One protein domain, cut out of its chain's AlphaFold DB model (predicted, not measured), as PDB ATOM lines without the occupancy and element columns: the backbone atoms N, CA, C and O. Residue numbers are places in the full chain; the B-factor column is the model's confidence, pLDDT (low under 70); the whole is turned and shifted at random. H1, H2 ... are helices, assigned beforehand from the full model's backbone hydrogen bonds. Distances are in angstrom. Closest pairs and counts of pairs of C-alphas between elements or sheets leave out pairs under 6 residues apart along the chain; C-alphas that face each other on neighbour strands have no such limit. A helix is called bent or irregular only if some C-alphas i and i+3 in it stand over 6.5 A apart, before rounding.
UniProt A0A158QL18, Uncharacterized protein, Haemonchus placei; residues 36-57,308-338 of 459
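What this domain is: This is residues 36 to 57 and 308 to 338 of the 459 residues of an uncharacterized protein of Haemonchus placei (UniProt A0A158QL18). Two helices, H2 and H1, lie side by side and run opposite ways as a nearly parallel-lined pair, and a third helix, H3, sticks out from one end of H2 as a free arm. The pair makes a thin slab, and residues 328 to 338 of H3 stand free of it and add to the length. The printed part has 53 residues with three named helices in the order H1, H2, H3 along the chain and no named strand, and its class is all helix. The whole is loose, with a radius of gyration of the C-alphas of 12.9 A, and only just elongated, spanning 40 by 26 by 17 A.

Where its parts are: H2, the longest helix by residues, holds residues 308 to 323 and measures 22.0 A from first to last C-alpha; it begins at C-alpha 308, at (312.485, 259.603, 170.865). H1 holds residues 41 to 53 and measures 18.0 A from first to last C-alpha, beginning at C-alpha 41, at (301.665, 248.910, 181.175). H3 holds residues 327 to 338 and measures 16.4 A from first to last C-alpha, ending at C-alpha 338, at (315.281, 230.886, 169.872).

How they stand to each other: H2 and H1 touch, with 10 pairs of C-alphas within 8 A. Their closest C-alphas are those of Ser 45 and Val 315, 5.7 A apart. Their lines stand at a shallow tilt of 9 degrees, opposite ways, and their centres are 10.5 A apart. H2 and H3 are joined by a tight link of 3 residues, yet they are only just apart, with their closest C-alphas at 8.2 A. H1 and H3 are apart, and H3 touches no helix. In H1, H2 and H3 every O i to N i+4 pair is within hydrogen-bond range, and no helix is bent.

The domain as a whole: The two C-alphas farthest apart are those of Thr 57 and Tyr 336, at 41.3 A, and the first and last printed C-alphas, Ser 36 and Phe 338, are 34.7 A apart. Without residues 328 to 338, which stand free and belong to H3, the body has 42 residues and spans 32 by 26 by 10 A, with a radius of gyration of 10.6 A. The link from H1 to H2 is the link across the cut: residues 58 to 307 are not printed, and C-alphas 57 and 308 on its two sides are 13.1 A apart. The one link that is printed whole, H2 to H3, is tight. The mean pLDDT of the printed part is 86.1, and the model's confidence is low, under 70, at residues 36 to 39.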
ATOM      1  N   SER A  36     290.468 252.423 183.512       52.28
ATOM      2  CA  SER A  36     290.916 251.106 183.993       52.28
ATOM      3  C   SER A  36     292.074 250.551 183.149       52.28
ATOM      4  O   SER A  36     293.019 249.968 183.687       52.28
ATOM      5  N   SER A  37     292.073 250.839 181.842       51.59
ATOM      6  CA  SER A  37     293.153 250.472 180.920       51.59
ATOM      7  C   SER A  37     294.427 251.294 181.154       51.59
ATOM      8  O   SER A  37     295.532 250.764 181.009       51.59
ATOM      9  N   LEU A  38     294.287 252.544 181.612       55.59
ATOM     10  CA  LEU A  38     295.378 253.497 181.847       55.59
ATOM     11  C   LEU A  38     296.302 253.090 183.005       55.59
ATOM     12  O   LEU A  38     297.435 253.551 183.072       55.59
ATOM     13  N   THR A  39     295.847 252.205 183.897       65.62
ATOM     14  CA  THR A  39     296.664 251.675 185.006       65.62
ATOM     15  C   THR A  39     297.576 250.517 184.594       65.62
ATOM     16  O   THR A  39     298.467 250.130 185.348       65.62
ATOM     17  N   THR A  40     297.394 249.970 183.389       80.31
ATOM     18  CA  THR A  40     298.219 248.874 182.870       80.31
ATOM     19  C   THR A  40     299.413 249.399 182.075       80.31
ATOM     20  O   THR A  40     299.346 250.456 181.444       80.31
ATOM     21  N   TYR A  41     300.506 248.626 182.035       83.00
ATOM     22  CA  TYR A  41     301.665 248.910 181.175       83.00
ATOM     23  C   TYR A  41     301.254 249.192 179.719       83.00
ATOM     24  O   TYR A  41     301.777 250.122 179.100       83.00
ATOM     25  N   HIS A  42     300.299 248.420 179.187       83.56
ATOM     26  CA  HIS A  42     299.801 248.577 177.822       83.56
ATOM     27  C   HIS A  42     299.047 249.893 177.621       83.56
ATOM     28  O   HIS A  42     299.290 250.557 176.618       83.56
ATOM     29  N   GLY A  43     298.204 250.309 178.571       83.81
ATOM     30  CA  GLY A  43     297.505 251.593 178.485       83.81
ATOM     31  C   GLY A  43     298.454 252.784 178.578       83.81
ATOM     32  O   GLY A  43     298.420 253.657 177.718       83.81
ATOM     33  N   MET A  44     299.376 252.793 179.547       84.94
ATOM     34  CA  MET A  44     300.364 253.874 179.675       84.94
ATOM     35  C   MET A  44     301.299 253.968 178.469       84.94
ATOM     36  O   MET A  44     301.554 255.063 177.968       84.94
ATOM     37  N   SER A  45     301.816 252.834 177.994       88.25
ATOM     38  CA  SER A  45     302.740 252.815 176.855       88.25
ATOM     39  C   SER A  45     302.010 253.105 175.544       88.25
ATOM     40  O   SER A  45     302.530 253.843 174.713       88.25
ATOM     41  N   GLY A  46     300.788 252.591 175.382       87.50
ATOM     42  CA  GLY A  46     299.925 252.860 174.233       87.50
ATOM     43  C   GLY A  46     299.544 254.334 174.134       87.50
ATOM     44  O   GLY A  46     299.738 254.938 173.082       87.50
ATOM     45  N   MET A  47     299.113 254.946 175.242       86.75
ATOM     46  CA  MET A  47     298.809 256.379 175.297       86.75
ATOM     47  C   MET A  47     300.037 257.236 174.996       86.75
ATOM     48  O   MET A  47     299.940 258.203 174.244       86.75
ATOM     49  N   MET A  48     301.209 256.874 175.523       88.06
ATOM     50  CA  MET A  48     302.439 257.622 175.251       88.06
ATOM     51  C   MET A  48     302.901 257.479 173.793       88.06
ATOM     52  O   MET A  48     303.388 258.445 173.208       88.06
ATOM     53  N   LEU A  49     302.725 256.305 173.178       89.06
ATOM     54  CA  LEU A  49     303.005 256.087 171.756       89.06
ATOM     55  C   LEU A  49     302.038 256.866 170.863       89.06
ATOM     56  O   LEU A  49     302.482 257.531 169.928       89.06
ATOM     57  N   PHE A  50     300.744 256.846 171.183       88.00
ATOM     58  CA  PHE A  50     299.732 257.637 170.486       88.00
ATOM     59  C   PHE A  50     300.033 259.136 170.595       88.00
ATOM     60  O   PHE A  50     300.063 259.852 169.594       88.00
ATOM     61  N   PHE A  51     300.370 259.602 171.800       86.56
ATOM     62  CA  PHE A  51     300.774 260.981 172.037       86.56
ATOM     63  C   PHE A  51     302.104 261.337 171.362       86.56
ATOM     64  O   PHE A  51     302.322 262.490 171.032       86.56
ATOM     65  N   TYR A  52     303.009 260.389 171.112       89.06
ATOM     66  CA  TYR A  52     304.208 260.643 170.308       89.06
ATOM     67  C   TYR A  52     303.891 260.724 168.806       89.06
ATOM     68  O   TYR A  52     304.466 261.552 168.095       89.06
ATOM     69  N   GLN A  53     302.963 259.894 168.324       87.25
ATOM     70  CA  GLN A  53     302.527 259.868 166.928       87.25
ATOM     71  C   GLN A  53     301.722 261.114 166.533       87.25
ATOM     72  O   GLN A  53     301.785 261.526 165.380       87.25
ATOM     73  N   SER A  54     301.044 261.771 167.481       86.38
ATOM     74  CA  SER A  54     300.396 263.072 167.248       86.38
ATOM     75  C   SER A  54     301.383 264.235 167.061       86.38
ATOM     76  O   SER A  54     300.971 265.373 166.851       86.38
ATOM     77  N   HIS A  55     302.688 263.958 167.121       86.44
ATOM     78  CA  HIS A  55     303.768 264.912 166.910       86.44
ATOM     79  C   HIS A  55     303.677 266.194 167.767       86.44
ATOM     80  O   HIS A  55     303.780 267.307 167.243       86.44
ATOM     81  N   PRO A  56     303.535 266.088 169.104       85.81
ATOM     82  CA  PRO A  56     303.335 267.238 169.967       85.81
ATOM     83  C   PRO A  56     304.562 268.153 169.973       85.81
ATOM     84  O   PRO A  56     305.703 267.736 170.210       85.81
ATOM     85  N   THR A  57     304.309 269.444 169.789       84.88
ATOM     86  CA  THR A  57     305.317 270.503 169.863       84.88
ATOM     87  C   THR A  57     304.934 271.526 170.927       84.88
ATOM     88  O   THR A  57     303.790 271.586 171.375       84.88
ATOM     89  N   ALA A 308     312.438 261.069 170.914       89.44
ATOM     90  CA  ALA A 308     312.485 259.603 170.865       89.44
ATOM     91  C   ALA A 308     313.171 258.997 172.107       89.44
ATOM     92  O   ALA A 308     312.746 257.964 172.607       89.44
ATOM     93  N   VAL A 309     314.191 259.677 172.643       91.50
ATOM     94  CA  VAL A 309     314.885 259.260 173.872       91.50
ATOM     95  C   VAL A 309     313.990 259.319 175.113       91.50
ATOM     96  O   VAL A 309     314.071 258.430 175.957       91.50
ATOM     97  N   ASP A 310     313.100 260.308 175.200       90.38
ATOM     98  CA  ASP A 310     312.172 260.463 176.324       90.38
ATOM     99  C   ASP A 310     311.070 259.399 176.242       90.38
ATOM    100  O   ASP A 310     310.728 258.777 177.244       90.38
ATOM    101  N   LEU A 311     310.576 259.125 175.026       91.44
ATOM    102  CA  LEU A 311     309.621 258.048 174.762       91.44
ATOM    103  C   LEU A 311     310.190 256.679 175.157       91.44
ATOM    104  O   LEU A 311     309.546 255.935 175.893       91.44
ATOM    105  N   LEU A 312     311.399 256.350 174.689       90.69
ATOM    106  CA  LEU A 312     312.053 255.079 175.013       90.69
ATOM    107  C   LEU A 312     312.283 254.938 176.519       90.69
ATOM    108  O   LEU A 312     312.052 253.866 177.072       90.69
ATOM    109  N   SER A 313     312.683 256.024 177.183       92.50
ATOM    110  CA  SER A 313     312.871 256.042 178.636       92.50
ATOM    111  C   SER A 313     311.557 255.810 179.383       92.50
ATOM    112  O   SER A 313     311.538 255.063 180.358       92.50
ATOM    113  N   TYR A 314     310.450 256.392 178.911       91.25
ATOM    114  CA  TYR A 314     309.130 256.200 179.508       91.25
ATOM    115  C   TYR A 314     308.634 254.756 179.365       91.25
ATOM    116  O   TYR A 314     308.230 254.151 180.354       91.25
ATOM    117  N   VAL A 315     308.717 254.183 178.158       91.31
ATOM    118  CA  VAL A 315     308.295 252.795 177.893       91.31
ATOM    119  C   VAL A 315     309.173 251.794 178.651       91.31
ATOM    120  O   VAL A 315     308.669 250.851 179.256       91.31
ATOM    121  N   ALA A 316     310.492 252.000 178.676       90.00
ATOM    122  CA  ALA A 316     311.393 251.144 179.445       90.00
ATOM    123  C   ALA A 316     311.148 251.269 180.960       90.00
ATOM    124  O   ALA A 316     311.166 250.266 181.673       90.00
ATOM    125  N   GLY A 317     310.884 252.486 181.446       90.44
ATOM    126  CA  GLY A 317     310.561 252.752 182.845       90.44
ATOM    127  C   GLY A 317     309.249 252.101 183.282       90.44
ATOM    128  O   GLY A 317     309.207 251.466 184.333       90.44
ATOM    129  N   SER A 318     308.196 252.184 182.461       89.62
ATOM    130  CA  SER A 318     306.917 251.527 182.745       89.62
ATOM    131  C   SER A 318     307.044 250.000 182.693       89.62
ATOM    132  O   SER A 318     306.506 249.314 183.560       89.62
ATOM    133  N   MET A 319     307.815 249.449 181.750       89.31
ATOM    134  CA  MET A 319     308.091 248.009 181.689       89.31
ATOM    135  C   MET A 319     308.809 247.520 182.955       89.31
ATOM    136  O   MET A 319     308.416 246.512 183.544       89.31
ATOM    137  N   GLY A 320     309.823 248.263 183.409       89.44
ATOM    138  CA  GLY A 320     310.547 247.961 184.642       89.44
ATOM    139  C   GLY A 320     309.671 248.065 185.892       89.44
ATOM    140  O   GLY A 320     309.765 247.211 186.767       89.44
ATOM    141  N   LEU A 321     308.786 249.064 185.963       88.50
ATOM    142  CA  LEU A 321     307.907 249.284 187.115       88.50
ATOM    143  C   LEU A 321     306.813 248.213 187.248       88.50
ATOM    144  O   LEU A 321     306.568 247.734 188.352       88.50
ATOM    145  N   PHE A 322     306.150 247.845 186.146       86.69
ATOM    146  CA  PHE A 322     304.987 246.947 186.184       86.69
ATOM    147  C   PHE A 322     305.337 245.470 186.026       86.69
ATOM    148  O   PHE A 322     304.679 244.626 186.628       86.69
ATOM    149  N   LEU A 323     306.344 245.144 185.211       85.44
ATOM    150  CA  LEU A 323     306.725 243.756 184.945       85.44
ATOM    151  C   LEU A 323     307.983 243.334 185.712       85.44
ATOM    152  O   LEU A 323     308.299 242.147 185.737       85.44
ATOM    153  N   GLY A 324     308.740 244.279 186.289       86.88
ATOM    154  CA  GLY A 324     310.068 243.994 186.847       86.88
ATOM    155  C   GLY A 324     311.077 243.534 185.788       86.88
ATOM    156  O   GLY A 324     312.150 243.035 186.123       86.88
ATOM    157  N   MET A 325     310.728 243.667 184.505       86.12
ATOM    158  CA  MET A 325     311.533 243.208 183.382       86.12
ATOM    159  C   MET A 325     312.526 244.291 182.970       86.12
ATOM    160  O   MET A 325     312.201 245.475 182.895       86.12
ATOM    161  N   SER A 326     313.747 243.872 182.658       88.38
ATOM    162  CA  SER A 326     314.793 244.721 182.093       88.38
ATOM    163  C   SER A 326     315.084 244.322 180.643       88.38
ATOM    164  O   SER A 326     314.608 243.303 180.141       88.38
ATOM    165  N   CYS A 327     315.915 245.097 179.942       84.69
ATOM    166  CA  CYS A 327     316.394 244.700 178.612       84.69
ATOM    167  C   CYS A 327     317.118 243.334 178.648       84.69
ATOM    168  O   CYS A 327     317.018 242.555 177.702       84.69
ATOM    169  N   VAL A 328     317.764 243.004 179.774       89.88
ATOM    170  CA  VAL A 328     318.439 241.714 179.978       89.88
ATOM    171  C   VAL A 328     317.432 240.565 180.039       89.88
ATOM    172  O   VAL A 328     317.635 239.561 179.364       89.88
ATOM    173  N   THR A 329     316.317 240.720 180.761       90.12
ATOM    174  CA  THR A 329     315.290 239.665 180.841       90.12
ATOM    175  C   THR A 329     314.610 239.434 179.491       90.12
ATOM    176  O   THR A 329     314.298 238.298 179.149       90.12
ATOM    177  N   LEU A 330     314.421 240.485 178.678       86.56
ATOM    178  CA  LEU A 330     313.911 240.328 177.308       86.56
ATOM    179  C   LEU A 330     314.882 239.549 176.415       86.56
ATOM    180  O   LEU A 330     314.452 238.698 175.638       86.56
ATOM    181  N   LEU A 331     316.182 239.820 176.531       89.81
ATOM    182  CA  LEU A 331     317.211 239.103 175.781       89.81
ATOM    183  C   LEU A 331     317.304 237.635 176.219       89.81
ATOM    184  O   LEU A 331     317.435 236.753 175.374       89.81
ATOM    185  N   GLU A 332     317.170 237.356 177.515       93.06
ATOM    186  CA  GLU A 332     317.130 235.994 178.052       93.06
ATOM    187  C   GLU A 332     315.921 235.206 177.523       93.06
ATOM    188  O   GLU A 332     316.082 234.091 177.023       93.06
ATOM    189  N   ILE A 333     314.727 235.812 177.532       91.25
ATOM    190  CA  ILE A 333     313.517 235.222 176.939       91.25
ATOM    191  C   ILE A 333     313.709 234.997 175.436       91.25
ATOM    192  O   ILE A 333     313.367 233.931 174.929       91.25
ATOM    193  N   PHE A 334     314.285 235.962 174.713       93.19
ATOM    194  CA  PHE A 334     314.549 235.832 173.279       93.19
ATOM    195  C   PHE A 334     315.492 234.660 172.975       93.19
ATOM    196  O   PHE A 334     315.206 233.857 172.088       93.19
ATOM    197  N   ILE A 335     316.577 234.507 173.743       93.56
ATOM    198  CA  ILE A 335     317.503 233.373 173.615       93.56
ATOM    199  C   ILE A 335     316.800 232.055 173.942       93.56
ATOM    200  O   ILE A 335     316.974 231.074 173.217       93.56
ATOM    201  N   TYR A 336     315.996 232.015 175.007       94.19
ATOM    202  CA  TYR A 336     315.232 230.828 175.376       94.19
ATOM    203  C   TYR A 336     314.253 230.417 174.269       94.19
ATOM    204  O   TYR A 336     314.222 229.246 173.884       94.19
ATOM    205  N   LEU A 337     313.499 231.368 173.705       91.50
ATOM    206  CA  LEU A 337     312.582 231.122 172.590       91.50
ATOM    207  C   LEU A 337     313.333 230.660 171.343       91.50
ATOM    208  O   LEU A 337     312.927 229.680 170.725       91.50
ATOM    209  N   PHE A 338     314.458 231.293 171.007       92.75
ATOM    210  CA  PHE A 338     315.281 230.886 169.872       92.75
ATOM    211  C   PHE A 338     315.804 229.453 170.043       92.75
ATOM    212  O   PHE A 338     315.667 228.629 169.139       92.75
TER     213      PHE A 338